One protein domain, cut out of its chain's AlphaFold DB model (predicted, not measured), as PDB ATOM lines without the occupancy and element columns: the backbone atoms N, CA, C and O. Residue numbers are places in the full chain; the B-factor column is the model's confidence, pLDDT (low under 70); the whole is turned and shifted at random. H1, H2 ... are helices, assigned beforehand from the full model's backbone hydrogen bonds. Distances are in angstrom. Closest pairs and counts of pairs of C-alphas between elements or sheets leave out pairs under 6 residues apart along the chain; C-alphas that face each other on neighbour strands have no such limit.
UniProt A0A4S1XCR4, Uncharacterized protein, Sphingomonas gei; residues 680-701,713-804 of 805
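This is residues 680 to 701 and 713 to 804 of the 805 residues of an uncharacterized protein of Sphingomonas gei (UniProt A0A4S1XCR4). Three short helices, H5, H6 and H7, run nearly along one line with their centres in a triangle, and H3 crosses H5 and H6 on the side away from H7. H4 lies across the last residues of H6, the long helix H1 begins beside H4 and H5 and runs on past them, and H2, near H1 but touching no helix, lies at the same far end, where these two make the length of the whole. The printed part has 114 residues with seven named helices, H1 to H7 in that order along the chain, and no named strand; the class is all helix. It is compact, with a radius of gyration of the C-alphas of 14.0 A, yet its outline is elongated, with spans of 41 by 26 by 26 A.

H1 is the longest helix, residues 681 to 699, and measures 27.4 A from C-alpha 681 at (130.133, 136.038, 164.709) to C-alpha 699 at (148.790, 132.570, 144.998). After the cut comes H2, residues 715 to 725, 15.4 A long. H3 holds residues 732 to 741 and is 14.5 A long. H4, residues 748 to 756, is 12.2 A long. H5 spans residues 760 to 769 over 14.7 A. H6, residues 775 to 787, is 18.0 A long. H7, residues 791 to 802, is 16.9 A long and ends with C-alpha 802 at (132.218, 157.813, 152.088).

H1 touches H4 with 23 pairs of C-alphas within 8 A, the closest those of Ala 685 and Gly 755, 4.0 A apart. These two run the same way at a shallow tilt of 31 degrees. H1 touches H5 with residues 685 to 689 alone, at a steep tilt of 56 degrees, and the closest C-alphas are those of Val 686 and Ala 760, 5.3 A apart. H2 is close to H1 but not clearly touching, with the C-alphas of Gly 690 and Val 721 closest at 7.4 A, and the two run opposite ways at a shallow tilt of 15 degrees. H3 touches H5 about perpendicular, at 86 degrees, with the C-alphas of Gly 733 and Asp 764 closest at 4.1 A. H3 also touches H6 about perpendicular, at 82 degrees, where the C-alphas of Leu 737 and Ala 779 are closest at 6.0 A. H6 touches H4 with residues 786 to 787 alone, about perpendicular at 86 degrees; the closest C-alphas, those of Gln 750 and Val 786, are 6.6 A apart. H6 and H7 form a helical hairpin, running opposite ways at a shallow tilt of 7 degrees, with the C-alphas of Ala 785 and Ala 793 closest at 5.5 A. H7 is close to H5 but not clearly touching: the C-alphas of Ala 766 and Leu 798 are closest at 7.5 A. Of the 6 touching pairs, 2 are at a shallow tilt, and the packing is mostly crossed, but only just. Among the pairs that are apart are H1 and H7, H2 and H6, and H3 and H7. In H1 to H7, every O i to N i+4 pair is within hydrogen-bond range.

The C-alphas farthest apart are those of Gly 701 and Ser 773, 43.1 A. Residues 702 to 712 are not printed, and C-alphas 701 and 713 are 11.3 A apart across this cut, in the link from H1 to H2. Of the links that are printed whole, none is long: H4 to H5, H5 to H6 and H6 to H7 are tight, while H2 to H3 and H3 to H4 are short. The mean pLDDT of the printed part is 72.1, and residues 680 to 701, 713 to 728 and 800 to 804 are under 70, the model's low-confidence stretches.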
ATOM      1  N   ALA A 680     131.926 135.412 169.126       53.81
ATOM      2  CA  ALA A 680     130.963 136.266 168.448       53.81
ATOM      3  C   ALA A 680     131.183 136.180 166.929       53.81
ATOM      4  O   ALA A 680     132.306 136.069 166.435       53.81
ATOM      5  N   SER A 681     130.099 136.212 166.162       60.44
ATOM      6  CA  SER A 681     130.133 136.038 164.709       60.44
ATOM      7  C   SER A 681     130.973 137.103 163.984       60.44
ATOM      8  O   SER A 681     131.524 136.825 162.921       60.44
ATOM      9  N   ALA A 682     131.151 138.290 164.572       57.94
ATOM     10  CA  ALA A 682     132.040 139.331 164.059       57.94
ATOM     11  C   ALA A 682     133.534 138.944 164.129       57.94
ATOM     12  O   ALA A 682     134.257 139.129 163.148       57.94
ATOM     13  N   ASP A 683     133.982 138.319 165.224       60.06
ATOM     14  CA  ASP A 683     135.385 137.908 165.418       60.06
ATOM     15  C   ASP A 683     135.800 136.828 164.407       60.06
ATOM     16  O   ASP A 683     136.906 136.834 163.859       60.06
ATOM     17  N   LEU A 684     134.866 135.927 164.085       61.78
ATOM     18  CA  LEU A 684     135.053 134.883 163.080       61.78
ATOM     19  C   LEU A 684     135.271 135.459 161.667       61.78
ATOM     20  O   LEU A 684     136.079 134.926 160.901       61.78
ATOM     21  N   ALA A 685     134.571 136.543 161.319       58.38
ATOM     22  CA  ALA A 685     134.714 137.205 160.023       58.38
ATOM     23  C   ALA A 685     136.084 137.894 159.886       58.38
ATOM     24  O   ALA A 685     136.734 137.796 158.841       58.38
ATOM     25  N   VAL A 686     136.554 138.546 160.954       62.53
ATOM     26  CA  VAL A 686     137.856 139.233 160.992       62.53
ATOM     27  C   VAL A 686     139.017 138.242 160.881       62.53
ATOM     28  O   VAL A 686     139.934 138.464 160.088       62.53
ATOM     29  N   ALA A 687     138.959 137.112 161.593       58.34
ATOM     30  CA  ALA A 687     139.993 136.076 161.533       58.34
ATOM     31  C   ALA A 687     140.100 135.425 160.138       58.34
ATOM     32  O   ALA A 687     141.196 135.230 159.608       58.34
ATOM     33  N   ARG A 688     138.960 135.129 159.499       58.12
ATOM     34  CA  ARG A 688     138.932 134.513 158.161       58.12
ATOM     35  C   ARG A 688     139.385 135.453 157.042       58.12
ATOM     36  O   ARG A 688     140.026 134.995 156.099       58.12
ATOM     37  N   SER A 689     139.121 136.753 157.168       65.81
ATOM     38  CA  SER A 689     139.598 137.773 156.221       65.81
ATOM     39  C   SER A 689     141.129 137.838 156.149       65.81
ATOM     40  O   SER A 689     141.694 137.905 155.056       65.81
ATOM     41  N   GLY A 690     141.810 137.733 157.296       59.06
ATOM     42  CA  GLY A 690     143.275 137.661 157.359       59.06
ATOM     43  C   GLY A 690     143.832 136.404 156.695       59.06
ATOM     44  O   GLY A 690     144.749 136.489 155.878       59.06
ATOM     45  N   LEU A 691     143.225 135.243 156.969       57.88
ATOM     46  CA  LEU A 691     143.614 133.963 156.363       57.88
ATOM     47  C   LEU A 691     143.474 133.964 154.832       57.88
ATOM     48  O   LEU A 691     144.363 133.480 154.135       57.88
ATOM     49  N   ASN A 692     142.397 134.541 154.293       58.38
ATOM     50  CA  ASN A 692     142.199 134.598 152.844       58.38
ATOM     51  C   ASN A 692     143.159 135.564 152.143       58.38
ATOM     52  O   ASN A 692     143.579 135.284 151.020       58.38
ATOM     53  N   ARG A 693     143.558 136.665 152.790       59.84
ATOM     54  CA  ARG A 693     144.600 137.543 152.238       59.84
ATOM     55  C   ARG A 693     145.968 136.873 152.217       59.84
ATOM     56  O   ARG A 693     146.653 136.976 151.207       59.84
ATOM     57  N   LEU A 694     146.317 136.126 153.264       55.97
ATOM     58  CA  LEU A 694     147.536 135.309 153.303       55.97
ATOM     59  C   LEU A 694     147.549 134.265 152.173       55.97
ATOM     60  O   LEU A 694     148.551 134.103 151.481       55.97
ATOM     61  N   ALA A 695     146.412 133.610 151.923       51.28
ATOM     62  CA  ALA A 695     146.267 132.661 150.821       51.28
ATOM     63  C   ALA A 695     146.342 133.325 149.427       51.28
ATOM     64  O   ALA A 695     146.865 132.729 148.486       51.28
ATOM     65  N   LEU A 696     145.844 134.559 149.283       51.41
ATOM     66  CA  LEU A 696     145.898 135.323 148.030       51.41
ATOM     67  C   LEU A 696     147.302 135.890 147.745       51.41
ATOM     68  O   LEU A 696     147.742 135.906 146.595       51.41
ATOM     69  N   ALA A 697     148.033 136.305 148.783       51.12
ATOM     70  CA  ALA A 697     149.449 136.669 148.683       51.12
ATOM     71  C   ALA A 697     150.295 135.460 148.248       51.12
ATOM     72  O   ALA A 697     151.127 135.565 147.348       51.12
ATOM     73  N   ALA A 698     149.977 134.272 148.778       45.78
ATOM     74  CA  ALA A 698     150.624 133.030 148.370       45.78
ATOM     75  C   ALA A 698     150.341 132.620 146.915       45.78
ATOM     76  O   ALA A 698     151.206 132.029 146.269       45.78
ATOM     77  N   SER A 699     149.165 132.946 146.369       42.19
ATOM     78  CA  SER A 699     148.790 132.570 144.998       42.19
ATOM     79  C   SER A 699     149.236 133.566 143.920       42.19
ATOM     80  O   SER A 699     149.312 133.195 142.749       42.19
ATOM     81  N   THR A 700     149.567 134.807 144.289       44.34
ATOM     82  CA  THR A 700     149.985 135.869 143.349       44.34
ATOM     83  C   THR A 700     151.497 135.939 143.105       44.34
ATOM     84  O   THR A 700     151.945 136.756 142.305       44.34
ATOM     85  N   GLY A 701     152.282 135.030 143.697       41.94
ATOM     86  CA  GLY A 701     153.683 134.799 143.318       41.94
ATOM     87  C   GLY A 701     154.700 135.807 143.860       41.94
ATOM     88  O   GLY A 701     155.840 135.803 143.405       41.94
ATOM     89  N   LEU A 713     156.313 133.696 154.530       50.72
ATOM     90  CA  LEU A 713     155.860 135.088 154.425       50.72
ATOM     91  C   LEU A 713     157.071 136.024 154.442       50.72
ATOM     92  O   LEU A 713     157.952 135.878 155.292       50.72
ATOM     93  N   GLY A 714     157.115 136.983 153.522       59.44
ATOM     94  CA  GLY A 714     158.166 137.998 153.509       59.44
ATOM     95  C   GLY A 714     158.002 139.003 154.653       59.44
ATOM     96  O   GLY A 714     156.887 139.268 155.099       59.44
ATOM     97  N   ASP A 715     159.101 139.628 155.091       52.59
ATOM     98  CA  ASP A 715     159.084 140.636 156.167       52.59
ATOM     99  C   ASP A 715     158.081 141.775 155.907       52.59
ATOM    100  O   ASP A 715     157.432 142.249 156.836       52.59
ATOM    101  N   GLY A 716     157.901 142.192 154.647       57.28
ATOM    102  CA  GLY A 716     156.906 143.205 154.275       57.28
ATOM    103  C   GLY A 716     155.460 142.746 154.487       57.28
ATOM    104  O   GLY A 716     154.645 143.499 155.003       57.28
ATOM    105  N   GLU A 717     155.152 141.488 154.180       56.72
ATOM    106  CA  GLU A 717     153.801 140.926 154.317       56.72
ATOM    107  C   GLU A 717     153.449 140.666 155.781       56.72
ATOM    108  O   GLU A 717     152.314 140.879 156.208       56.72
ATOM    109  N   VAL A 718     154.439 140.240 156.574       57.84
ATOM    110  CA  VAL A 718     154.297 140.126 158.028       57.84
ATOM    111  C   VAL A 718     154.010 141.495 158.636       57.84
ATOM    112  O   VAL A 718     153.176 141.586 159.533       57.84
ATOM    113  N   MET A 719     154.650 142.559 158.142       60.41
ATOM    114  CA  MET A 719     154.395 143.923 158.608       60.41
ATOM    115  C   MET A 719     153.029 144.450 158.168       60.41
ATOM    116  O   MET A 719     152.343 145.035 159.000       60.41
ATOM    117  N   ASP A 720     152.582 144.175 156.942       59.84
ATOM    118  CA  ASP A 720     151.246 144.563 156.471       59.84
ATOM    119  C   ASP A 720     150.137 143.881 157.292       59.84
ATOM    120  O   ASP A 720     149.194 144.531 157.751       59.84
ATOM    121  N   VAL A 721     150.271 142.575 157.556       63.34
ATOM    122  CA  VAL A 721     149.327 141.840 158.412       63.34
ATOM    123  C   VAL A 721     149.425 142.318 159.860       63.34
ATOM    124  O   VAL A 721     148.406 142.534 160.509       63.34
ATOM    125  N   ALA A 722     150.629 142.530 160.394       63.78
ATOM    126  CA  ALA A 722     150.782 143.041 161.752       63.78
ATOM    127  C   ALA A 722     150.175 144.443 161.902       63.78
ATOM    128  O   ALA A 722     149.557 144.717 162.926       63.78
ATOM    129  N   GLN A 723     150.297 145.305 160.893       69.19
ATOM    130  CA  GLN A 723     149.741 146.654 160.903       69.19
ATOM    131  C   GLN A 723     148.207 146.630 160.931       69.19
ATOM    132  O   GLN A 723     147.618 147.298 161.782       69.19
ATOM    133  N   ASP A 724     147.569 145.795 160.108       62.75
ATOM    134  CA  ASP A 724     146.107 145.642 160.065       62.75
ATOM    135  C   ASP A 724     145.507 145.112 161.383       62.75
ATOM    136  O   ASP A 724     144.388 145.479 161.748       62.75
ATOM    137  N   TYR A 725     146.246 144.272 162.116       69.56
ATOM    138  CA  TYR A 725     145.803 143.666 163.382       69.56
ATOM    139  C   TYR A 725     146.393 144.338 164.637       69.56
ATOM    140  O   TYR A 725     146.110 143.911 165.756       69.56
ATOM    141  N   SER A 726     147.203 145.388 164.472       64.56
ATOM    142  CA  SER A 726     147.799 146.143 165.587       64.56
ATOM    143  C   SER A 726     146.843 147.148 166.232       64.56
ATOM    144  O   SER A 726     147.160 147.700 167.288       64.56
ATOM    145  N   ASP A 727     145.683 147.393 165.618       68.19
ATOM    146  CA  ASP A 727     144.717 148.373 166.100       68.19
ATOM    147  C   ASP A 727     143.954 147.840 167.332       68.19
ATOM    148  O   ASP A 727     143.209 146.864 167.220       68.19
ATOM    149  N   PRO A 728     144.080 148.472 168.515       68.69
ATOM    150  CA  PRO A 728     143.384 148.027 169.722       68.69
ATOM    151  C   PRO A 728     141.858 148.192 169.643       68.69
ATOM    152  O   PRO A 728     141.158 147.671 170.506       68.69
ATOM    153  N   ARG A 729     141.342 148.914 168.637       70.81
ATOM    154  CA  ARG A 729     139.906 149.127 168.382       70.81
ATOM    155  C   ARG A 729     139.355 148.220 167.283       70.81
ATOM    156  O   ARG A 729     138.303 148.514 166.708       70.81
ATOM    157  N   LEU A 730     140.090 147.172 166.926       78.19
ATOM    158  CA  LEU A 730     139.654 146.205 165.933       78.19
ATOM    159  C   LEU A 730     138.378 145.492 166.407       78.19
ATOM    160  O   LEU A 730     138.327 144.975 167.520       78.19
ATOM    161  N   GLY A 731     137.352 145.473 165.559       74.25
ATOM    162  CA  GLY A 731     136.041 144.883 165.844       74.25
ATOM    163  C   GLY A 731     134.987 145.879 166.344       74.25
ATOM    164  O   GLY A 731     133.796 145.562 166.322       74.25
ATOM    165  N   GLU A 732     135.370 147.100 166.743       80.06
ATOM    166  CA  GLU A 732     134.418 148.126 167.200       80.06
ATOM    167  C   GLU A 732     133.466 148.590 166.083       80.06
ATOM    168  O   GLU A 732     132.296 148.886 166.339       80.06
ATOM    169  N   GLY A 733     133.934 148.661 164.835       83.44
ATOM    170  CA  GLY A 733     133.103 149.058 163.700       83.44
ATOM    171  C   GLY A 733     132.116 147.967 163.300       83.44
ATOM    172  O   GLY A 733     130.947 148.259 163.041       83.44
ATOM    173  N   LEU A 734     132.543 146.703 163.328       83.50
ATOM    174  CA  LEU A 734     131.649 145.561 163.125       83.50
ATOM    175  C   LEU A 734     130.613 145.439 164.247       83.50
ATOM    176  O   LEU A 734     129.451 145.165 163.956       83.50
ATOM    177  N   ALA A 735     130.985 145.730 165.495       81.12
ATOM    178  CA  ALA A 735     130.041 145.800 166.609       81.12
ATOM    179  C   ALA A 735     129.018 146.938 166.419       81.12
ATOM    180  O   ALA A 735     127.821 146.751 166.649       81.12
ATOM    181  N   ARG A 736     129.454 148.108 165.929       83.75
ATOM    182  CA  ARG A 736     128.551 149.219 165.570       83.75
ATOM    183  C   ARG A 736     127.606 148.856 164.429       83.75
ATOM    184  O   ARG A 736     126.449 149.262 164.460       83.75
ATOM    185  N   LEU A 737     128.074 148.095 163.444       84.75
ATOM    186  CA  LEU A 737     127.255 147.598 162.341       84.75
ATOM    187  C   LEU A 737     126.231 146.555 162.817       84.75
ATOM    188  O   LEU A 737     125.051 146.654 162.484       84.75
ATOM    189  N   GLN A 738     126.654 145.613 163.662       85.06
ATOM    190  CA  GLN A 738     125.773 144.638 164.309       85.06
ATOM    191  C   GLN A 738     124.678 145.321 165.135       85.06
ATOM    192  O   GLN A 738     123.514 144.942 165.034       85.06
ATOM    193  N   ALA A 739     125.006 146.384 165.872       83.06
ATOM    194  CA  ALA A 739     124.018 147.143 166.637       83.06
ATOM    195  C   ALA A 739     122.942 147.819 165.759       83.06
ATOM    196  O   ALA A 739     121.844 148.080 166.246       83.06
ATOM    197  N   GLN A 740     123.232 148.100 164.481       85.12
ATOM    198  CA  GLN A 740     122.282 148.717 163.542       85.12
ATOM    199  C   GLN A 740     121.421 147.695 162.791       85.12
ATOM    200  O   GLN A 740     120.260 147.974 162.505       85.12
ATOM    201  N   ILE A 741     121.971 146.522 162.458       83.12
ATOM    202  CA  ILE A 741     121.248 145.475 161.712       83.12
ATOM    203  C   ILE A 741     120.457 144.560 162.665       83.12
ATOM    204  O   ILE A 741     119.368 144.099 162.325       83.12
ATOM    205  N   GLY A 742     120.981 144.327 163.870       78.88
ATOM    206  CA  GLY A 742     120.370 143.519 164.922       78.88
ATOM    207  C   GLY A 742     121.343 142.495 165.511       78.88
ATOM    208  O   GLY A 742     122.248 142.015 164.836       78.88
ATOM    209  N   GLU A 743     121.119 142.098 166.767       71.50
ATOM    210  CA  GLU A 743     122.024 141.207 167.523       71.50
ATOM    211  C   GLU A 743     122.257 139.834 166.867       71.50
ATOM    212  O   GLU A 743     123.290 139.210 167.094       71.50
ATOM    213  N   SER A 744     121.327 139.374 166.023       70.81
ATOM    214  CA  SER A 744     121.431 138.103 165.287       70.81
ATOM    215  C   SER A 744     122.290 138.175 164.016       70.81
ATOM    216  O   SER A 744     122.514 137.147 163.371       70.81
ATOM    217  N   TRP A 745     122.779 139.366 163.661       77.06
ATOM    218  CA  TRP A 745     123.630 139.606 162.504       77.06
ATOM    219  C   TRP A 745     125.080 139.900 162.935       77.06
ATOM    220  O   TRP A 745     125.284 140.670 163.867       77.06
ATOM    221  N   PRO A 746     126.103 139.358 162.250       74.81
ATOM    222  CA  PRO A 746     125.999 138.320 161.232       74.81
ATOM    223  C   PRO A 746     125.689 136.960 161.878       74.81
ATOM    224  O   PRO A 746     126.132 136.672 162.985       74.81
ATOM    225  N   ASN A 747     124.971 136.076 161.192       78.75
ATOM    226  CA  ASN A 747     124.932 134.664 161.584       78.75
ATOM    227  C   ASN A 747     126.240 133.955 161.169       78.75
ATOM    228  O   ASN A 747     127.042 134.498 160.408       78.75
ATOM    229  N   ALA A 748     126.470 132.724 161.635       71.06
ATOM    230  CA  ALA A 748     127.722 132.002 161.369       71.06
ATOM    231  C   ALA A 748     128.050 131.857 159.865       71.06
ATOM    232  O   ALA A 748     129.213 131.950 159.478       71.06
ATOM    233  N   ALA A 749     127.041 131.682 159.004       70.00
ATOM    234  CA  ALA A 749     127.241 131.567 157.559       70.00
ATOM    235  C   ALA A 749     127.581 132.918 156.906       70.00
ATOM    236  O   ALA A 749     128.429 132.977 156.016       70.00
ATOM    237  N   GLN A 750     126.956 134.003 157.366       78.94
ATOM    238  CA  GLN A 750     127.263 135.368 156.932       78.94
ATOM    239  C   GLN A 750     128.661 135.789 157.397       78.94
ATOM    240  O   GLN A 750     129.419 136.335 156.605       78.94
ATOM    241  N   ALA A 751     129.048 135.465 158.631       75.50
ATOM    242  CA  ALA A 751     130.383 135.728 159.169       75.50
ATOM    243  C   ALA A 751     131.484 135.024 158.369       75.50
ATOM    244  O   ALA A 751     132.488 135.631 157.996       75.50
ATOM    245  N   VAL A 752     131.261 133.745 158.053       71.06
ATOM    246  CA  VAL A 752     132.137 132.962 157.177       71.06
ATOM    247  C   VAL A 752     132.280 133.631 155.815       71.06
ATOM    248  O   VAL A 752     133.401 133.816 155.349       71.06
ATOM    249  N   TRP A 753     131.167 134.040 155.208       80.50
ATOM    250  CA  TRP A 753     131.172 134.650 153.883       80.50
ATOM    251  C   TRP A 753     131.828 136.043 153.864       80.50
ATOM    252  O   TRP A 753     132.632 136.332 152.979       80.50
ATOM    253  N   ILE A 754     131.565 136.887 154.869       79.62
ATOM    254  CA  ILE A 754     132.211 138.202 155.028       79.62
ATOM    255  C   ILE A 754     133.726 138.026 155.183       79.62
ATOM    256  O   ILE A 754     134.499 138.743 154.542       79.62
ATOM    257  N   GLY A 755     134.159 137.046 155.979       74.81
ATOM    258  CA  GLY A 755     135.570 136.694 156.101       74.81
ATOM    259  C   GLY A 755     136.163 136.206 154.782       74.81
ATOM    260  O   GLY A 755     137.230 136.659 154.382       74.81
ATOM    261  N   GLU A 756     135.447 135.353 154.047       74.31
ATOM    262  CA  GLU A 756     135.932 134.833 152.768       74.31
ATOM    263  C   GLU A 756     136.051 135.913 151.680       74.31
ATOM    264  O   GLU A 756     136.959 135.852 150.851       74.31
ATOM    265  N   SER A 757     135.201 136.942 151.731       77.44
ATOM    266  CA  SER A 757     135.251 138.106 150.834       77.44
ATOM    267  C   SER A 757     136.434 139.058 151.084       77.44
ATOM    268  O   SER A 757     136.623 140.005 150.323       77.44
ATOM    269  N   ALA A 758     137.212 138.848 152.154       77.81
ATOM    270  CA  ALA A 758     138.297 139.724 152.606       77.81
ATOM    271  C   ALA A 758     137.880 141.184 152.921       77.81
ATOM    272  O   ALA A 758     138.725 142.080 152.999       77.81
ATOM    273  N   ARG A 759     136.578 141.453 153.125       83.19
ATOM    274  CA  ARG A 759     136.033 142.801 153.397       83.19
ATOM    275  C   ARG A 759     135.789 143.110 154.875       83.19
ATOM    276  O   ARG A 759     135.476 144.252 155.194       83.19
ATOM    277  N   ALA A 760     135.989 142.152 155.783       83.38
ATOM    278  CA  ALA A 760     135.721 142.334 157.217       83.38
ATOM    279  C   ALA A 760     136.476 143.529 157.838       83.38
ATOM    280  O   ALA A 760     135.878 144.334 158.542       83.38
ATOM    281  N   LEU A 761     137.766 143.681 157.519       82.12
ATOM    282  CA  LEU A 761     138.619 144.760 158.042       82.12
ATOM    283  C   LEU A 761     138.245 146.134 157.463       82.12
ATOM    284  O   LEU A 761     138.272 147.143 158.160       82.12
ATOM    285  N   LEU A 762     137.822 146.163 156.197       84.19
ATOM    286  CA  LEU A 762     137.335 147.386 155.559       84.19
ATOM    287  C   LEU A 762     136.003 147.832 156.168       84.19
ATOM    288  O   LEU A 762     135.852 149.009 156.484       84.19
ATOM    289  N   LEU A 763     135.078 146.898 156.399       85.81
ATOM    290  CA  LEU A 763     133.815 147.174 157.086       85.81
ATOM    291  C   LEU A 763     134.050 147.686 158.511       85.81
ATOM    292  O   LEU A 763     133.445 148.681 158.904       85.81
ATOM    293  N   ASP A 764     134.966 147.060 159.253       84.56
ATOM    294  CA  ASP A 764     135.322 147.497 160.602       84.56
ATOM    295  C   ASP A 764     135.884 148.928 160.614       84.56
ATOM    296  O   ASP A 764     135.401 149.798 161.341       84.56
ATOM    297  N   SER A 765     136.838 149.223 159.727       84.12
ATOM    298  CA  SER A 765     137.418 150.565 159.624       84.12
ATOM    299  C   SER A 765     136.385 151.631 159.227       84.12
ATOM    300  O   SER A 765     136.346 152.699 159.842       84.12
ATOM    301  N   ALA A 766     135.499 151.332 158.271       83.19
ATOM    302  CA  ALA A 766     134.507 152.274 157.760       83.19
ATOM    303  C   ALA A 766     133.431 152.607 158.804       83.19
ATOM    304  O   ALA A 766     133.147 153.776 159.064       83.19
ATOM    305  N   PHE A 767     132.853 151.596 159.460       83.50
ATOM    306  CA  PHE A 767     131.803 151.817 160.462       83.50
ATOM    307  C   PHE A 767     132.323 152.444 161.754       83.50
ATOM    308  O   PHE A 767     131.552 153.046 162.504       83.50
ATOM    309  N   ARG A 768     133.635 152.377 161.991       83.81
ATOM    310  CA  ARG A 768     134.286 153.094 163.083       83.81
ATOM    311  C   ARG A 768     134.384 154.600 162.824       83.81
ATOM    312  O   ARG A 768     134.180 155.377 163.756       83.81
ATOM    313  N   THR A 769     134.660 155.028 161.593       78.75
ATOM    314  CA  THR A 769     134.884 156.448 161.258       78.75
ATOM    315  C   THR A 769     133.618 157.210 160.867       78.75
ATOM    316  O   THR A 769     133.627 158.438 160.867       78.75
ATOM    317  N   LEU A 770     132.525 156.515 160.551       78.50
ATOM    318  CA  LEU A 770     131.283 157.140 160.089       78.50
ATOM    319  C   LEU A 770     130.515 157.882 161.195       78.50
ATOM    320  O   LEU A 770     130.395 157.410 162.334       78.50
ATOM    321  N   ALA A 771     129.939 159.032 160.824       75.75
ATOM    322  CA  ALA A 771     129.053 159.826 161.670       75.75
ATOM    323  C   ALA A 771     127.730 159.095 161.946       75.75
ATOM    324  O   ALA A 771     127.209 158.373 161.095       75.75
ATOM    325  N   ALA A 772     127.155 159.313 163.133       73.38
ATOM    326  CA  ALA A 772     125.977 158.580 163.604       73.38
ATOM    327  C   ALA A 772     124.741 158.699 162.688       73.38
ATOM    328  O   ALA A 772     123.927 157.782 162.645       73.38
ATOM    329  N   SER A 773     124.625 159.794 161.929       75.19
ATOM    330  CA  SER A 773     123.525 160.053 160.994       75.19
ATOM    331  C   SER A 773     123.559 159.201 159.721       75.19
ATOM    332  O   SER A 773     122.508 158.978 159.135       75.19
ATOM    333  N   ALA A 774     124.731 158.712 159.298       73.12
ATOM    334  CA  ALA A 774     124.899 157.923 158.068       73.12
ATOM    335  C   ALA A 774     124.900 156.399 158.313       73.12
ATOM    336  O   ALA A 774     124.876 155.608 157.368       73.12
ATOM    337  N   LEU A 775     124.929 155.972 159.582       78.62
ATOM    338  CA  LEU A 775     125.001 154.559 159.969       78.62
ATOM    339  C   LEU A 775     123.788 153.718 159.523       78.62
ATOM    340  O   LEU A 775     124.032 152.618 159.029       78.62
ATOM    341  N   PRO A 776     122.520 154.165 159.657       82.88
ATOM    342  CA  PRO A 776     121.368 153.295 159.391       82.88
ATOM    343  C   PRO A 776     121.212 152.928 157.908       82.88
ATOM    344  O   PRO A 776     120.970 151.765 157.568       82.88
ATOM    345  N   ASP A 777     121.407 153.901 157.015       80.19
ATOM    346  CA  ASP A 777     121.264 153.708 155.567       80.19
ATOM    347  C   ASP A 777     122.361 152.788 155.021       80.19
ATOM    348  O   ASP A 777     122.084 151.845 154.268       80.19
ATOM    349  N   LEU A 778     123.606 153.002 155.466       84.75
ATOM    350  CA  LEU A 778     124.732 152.163 155.076       84.75
ATOM    351  C   LEU A 778     124.623 150.757 155.678       84.75
ATOM    352  O   LEU A 778     124.847 149.779 154.968       84.75
ATOM    353  N   ALA A 779     124.222 150.625 156.946       86.50
ATOM    354  CA  ALA A 779     124.002 149.324 157.578       86.50
ATOM    355  C   ALA A 779     122.942 148.503 156.828       86.50
ATOM    356  O   ALA A 779     123.144 147.320 156.563       86.50
ATOM    357  N   THR A 780     121.856 149.142 156.383       86.19
ATOM    358  CA  THR A 780     120.799 148.486 155.595       86.19
ATOM    359  C   THR A 780     121.281 148.068 154.200       86.19
ATOM    360  O   THR A 780     120.846 147.045 153.661       86.19
ATOM    361  N   ALA A 781     122.170 148.845 153.575       85.19
ATOM    362  CA  ALA A 781     122.787 148.484 152.298       85.19
ATOM    363  C   ALA A 781     123.757 147.298 152.445       85.19
ATOM    364  O   ALA A 781     123.687 146.355 151.657       85.19
ATOM    365  N   ILE A 782     124.597 147.305 153.486       89.56
ATOM    366  CA  ILE A 782     125.538 146.217 153.781       89.56
ATOM    367  C   ILE A 782     124.803 144.936 154.183       89.56
ATOM    368  O   ILE A 782     125.150 143.870 153.681       89.56
ATOM    369  N   GLY A 783     123.752 145.025 155.003       86.44
ATOM    370  CA  GLY A 783     122.913 143.877 155.355       86.44
ATOM    371  C   GLY A 783     122.335 143.187 154.116       86.44
ATOM    372  O   GLY A 783     122.531 141.988 153.932       86.44
ATOM    373  N   ARG A 784     121.743 143.960 153.191       86.31
ATOM    374  CA  ARG A 784     121.218 143.430 151.919       86.31
ATOM    375  C   ARG A 784     122.300 142.809 151.035       86.31
ATOM    376  O   ARG A 784     122.050 141.770 150.435       86.31
ATOM    377  N   ALA A 785     123.480 143.427 150.960       87.19
ATOM    378  CA  ALA A 785     124.598 142.920 150.166       87.19
ATOM    379  C   ALA A 785     125.179 141.610 150.733       87.19
ATOM    380  O   ALA A 785     125.574 140.721 149.981       87.19
ATOM    381  N   VAL A 786     125.198 141.471 152.061       86.94
ATOM    382  CA  VAL A 786     125.614 140.242 152.749       86.94
ATOM    383  C   VAL A 786     124.581 139.130 152.565       86.94
ATOM    384  O   VAL A 786     124.962 137.985 152.317       86.94
ATOM    385  N   ASP A 787     123.289 139.453 152.600       86.38
ATOM    386  CA  ASP A 787     122.215 138.483 152.352       86.38
ATOM    387  C   ASP A 787     122.198 137.986 150.900       86.38
ATOM    388  O   ASP A 787     121.990 136.796 150.653       86.38
ATOM    389  N   SER A 788     122.477 138.868 149.935       86.50
ATOM    390  CA  SER A 788     122.596 138.507 148.517       86.50
ATOM    391  C   SER A 788     123.964 137.935 148.131       86.50
ATOM    392  O   SER A 788     124.137 137.513 146.986       86.50
ATOM    393  N   LYS A 789     124.926 137.896 149.065       86.00
ATOM    394  CA  LYS A 789     126.320 137.494 148.834       86.00
ATOM    395  C   LYS A 789     126.992 138.258 147.679       86.00
ATOM    396  O   LYS A 789     127.741 137.676 146.892       86.00
ATOM    397  N   ASP A 790     126.747 139.565 147.581       86.56
ATOM    398  CA  ASP A 790     127.293 140.431 146.531       86.56
ATOM    399  C   ASP A 790     128.412 141.345 147.060       86.56
ATOM    400  O   ASP A 790     128.178 142.374 147.693       86.56
ATOM    401  N   VAL A 791     129.663 140.983 146.757       85.44
ATOM    402  CA  VAL A 791     130.855 141.756 147.153       85.44
ATOM    403  C   VAL A 791     130.910 143.122 146.457       85.44
ATOM    404  O   VAL A 791     131.374 144.095 147.049       85.44
ATOM    405  N   ARG A 792     130.400 143.242 145.221       83.81
ATOM    406  CA  ARG A 792     130.407 144.522 144.493       83.81
ATOM    407  C   ARG A 792     129.427 145.508 145.110       83.81
ATOM    408  O   ARG A 792     129.725 146.698 145.155       83.81
ATOM    409  N   ALA A 793     128.296 145.017 145.612       83.81
ATOM    410  CA  ALA A 793     127.343 145.837 146.349       83.81
ATOM    411  C   ALA A 793     127.932 146.359 147.675       83.81
ATOM    412  O   ALA A 793     127.662 147.502 148.037       83.81
ATOM    413  N   ILE A 794     128.788 145.581 148.358       84.06
ATOM    414  CA  ILE A 794     129.541 146.049 149.540       84.06
ATOM    415  C   ILE A 794     130.494 147.185 149.160       84.06
ATOM    416  O   ILE A 794     130.481 148.239 149.795       84.06
ATOM    417  N   ASP A 795     131.280 147.002 148.098       85.06
ATOM    418  CA  ASP A 795     132.251 148.006 147.652       85.06
ATOM    419  C   ASP A 795     131.557 149.303 147.190       85.06
ATOM    420  O   ASP A 795     132.019 150.398 147.515       85.06
ATOM    421  N   GLN A 796     130.415 149.195 146.495       83.31
ATOM    422  CA  GLN A 796     129.577 150.332 146.084       83.31
ATOM    423  C   GLN A 796     128.927 151.047 147.275       83.31
ATOM    424  O   GLN A 796     128.901 152.278 147.321       83.31
ATOM    425  N   ALA A 797     128.427 150.300 148.262       81.31
ATOM    426  CA  ALA A 797     127.875 150.873 149.483       81.31
ATOM    427  C   ALA A 797     128.952 151.663 150.245       81.31
ATOM    428  O   ALA A 797     128.725 152.815 150.606       81.31
ATOM    429  N   LEU A 798     130.155 151.100 150.390       79.62
ATOM    430  CA  LEU A 798     131.281 151.768 151.045       79.62
ATOM    431  C   LEU A 798     131.750 153.021 150.292       79.62
ATOM    432  O   LEU A 798     131.993 154.047 150.918       79.62
ATOM    433  N   THR A 799     131.823 152.992 148.958       77.75
ATOM    434  CA  THR A 799     132.193 154.189 148.174       77.75
ATOM    435  C   THR A 799     131.108 155.266 148.185       77.75
ATOM    436  O   THR A 799     131.432 156.449 148.250       77.75
ATOM    437  N   SER A 800     129.829 154.885 148.163       67.88
ATOM    438  CA  SER A 800     128.713 155.841 148.208       67.88
ATOM    439  C   SER A 800     128.515 156.480 149.589       67.88
ATOM    440  O   SER A 800     128.197 157.663 149.656       67.88
ATOM    441  N   GLY A 801     128.763 155.740 150.677       59.88
ATOM    442  CA  GLY A 801     128.679 156.244 152.053       59.88
ATOM    443  C   GLY A 801     129.864 157.115 152.486       59.88
ATOM    444  O   GLY A 801     129.699 157.969 153.348       59.88
ATOM    445  N   VAL A 802     131.041 156.943 151.872       55.12
ATOM    446  CA  VAL A 802     132.218 157.813 152.088       55.12
ATOM    447  C   VAL A 802     132.118 159.120 151.284       55.12
ATOM    448  O   VAL A 802     132.722 160.121 151.651       55.12
ATOM    449  N   ALA A 803     131.328 159.156 150.204       46.56
ATOM    450  CA  ALA A 803     131.091 160.371 149.416       46.56
ATOM    451  C   ALA A 803     130.063 161.337 150.047       46.56
ATOM    452  O   ALA A 803     129.953 162.482 149.610       46.56
ATOM    453  N   THR A 804     129.301 160.883 151.048       48.22
ATOM    454  CA  THR A 804     128.281 161.663 151.773       48.22
ATOM    455  C   THR A 804     128.665 161.985 153.225       48.22
ATOM    456  O   THR A 804     127.861 162.606 153.924       48.22
TER     457      THR A 804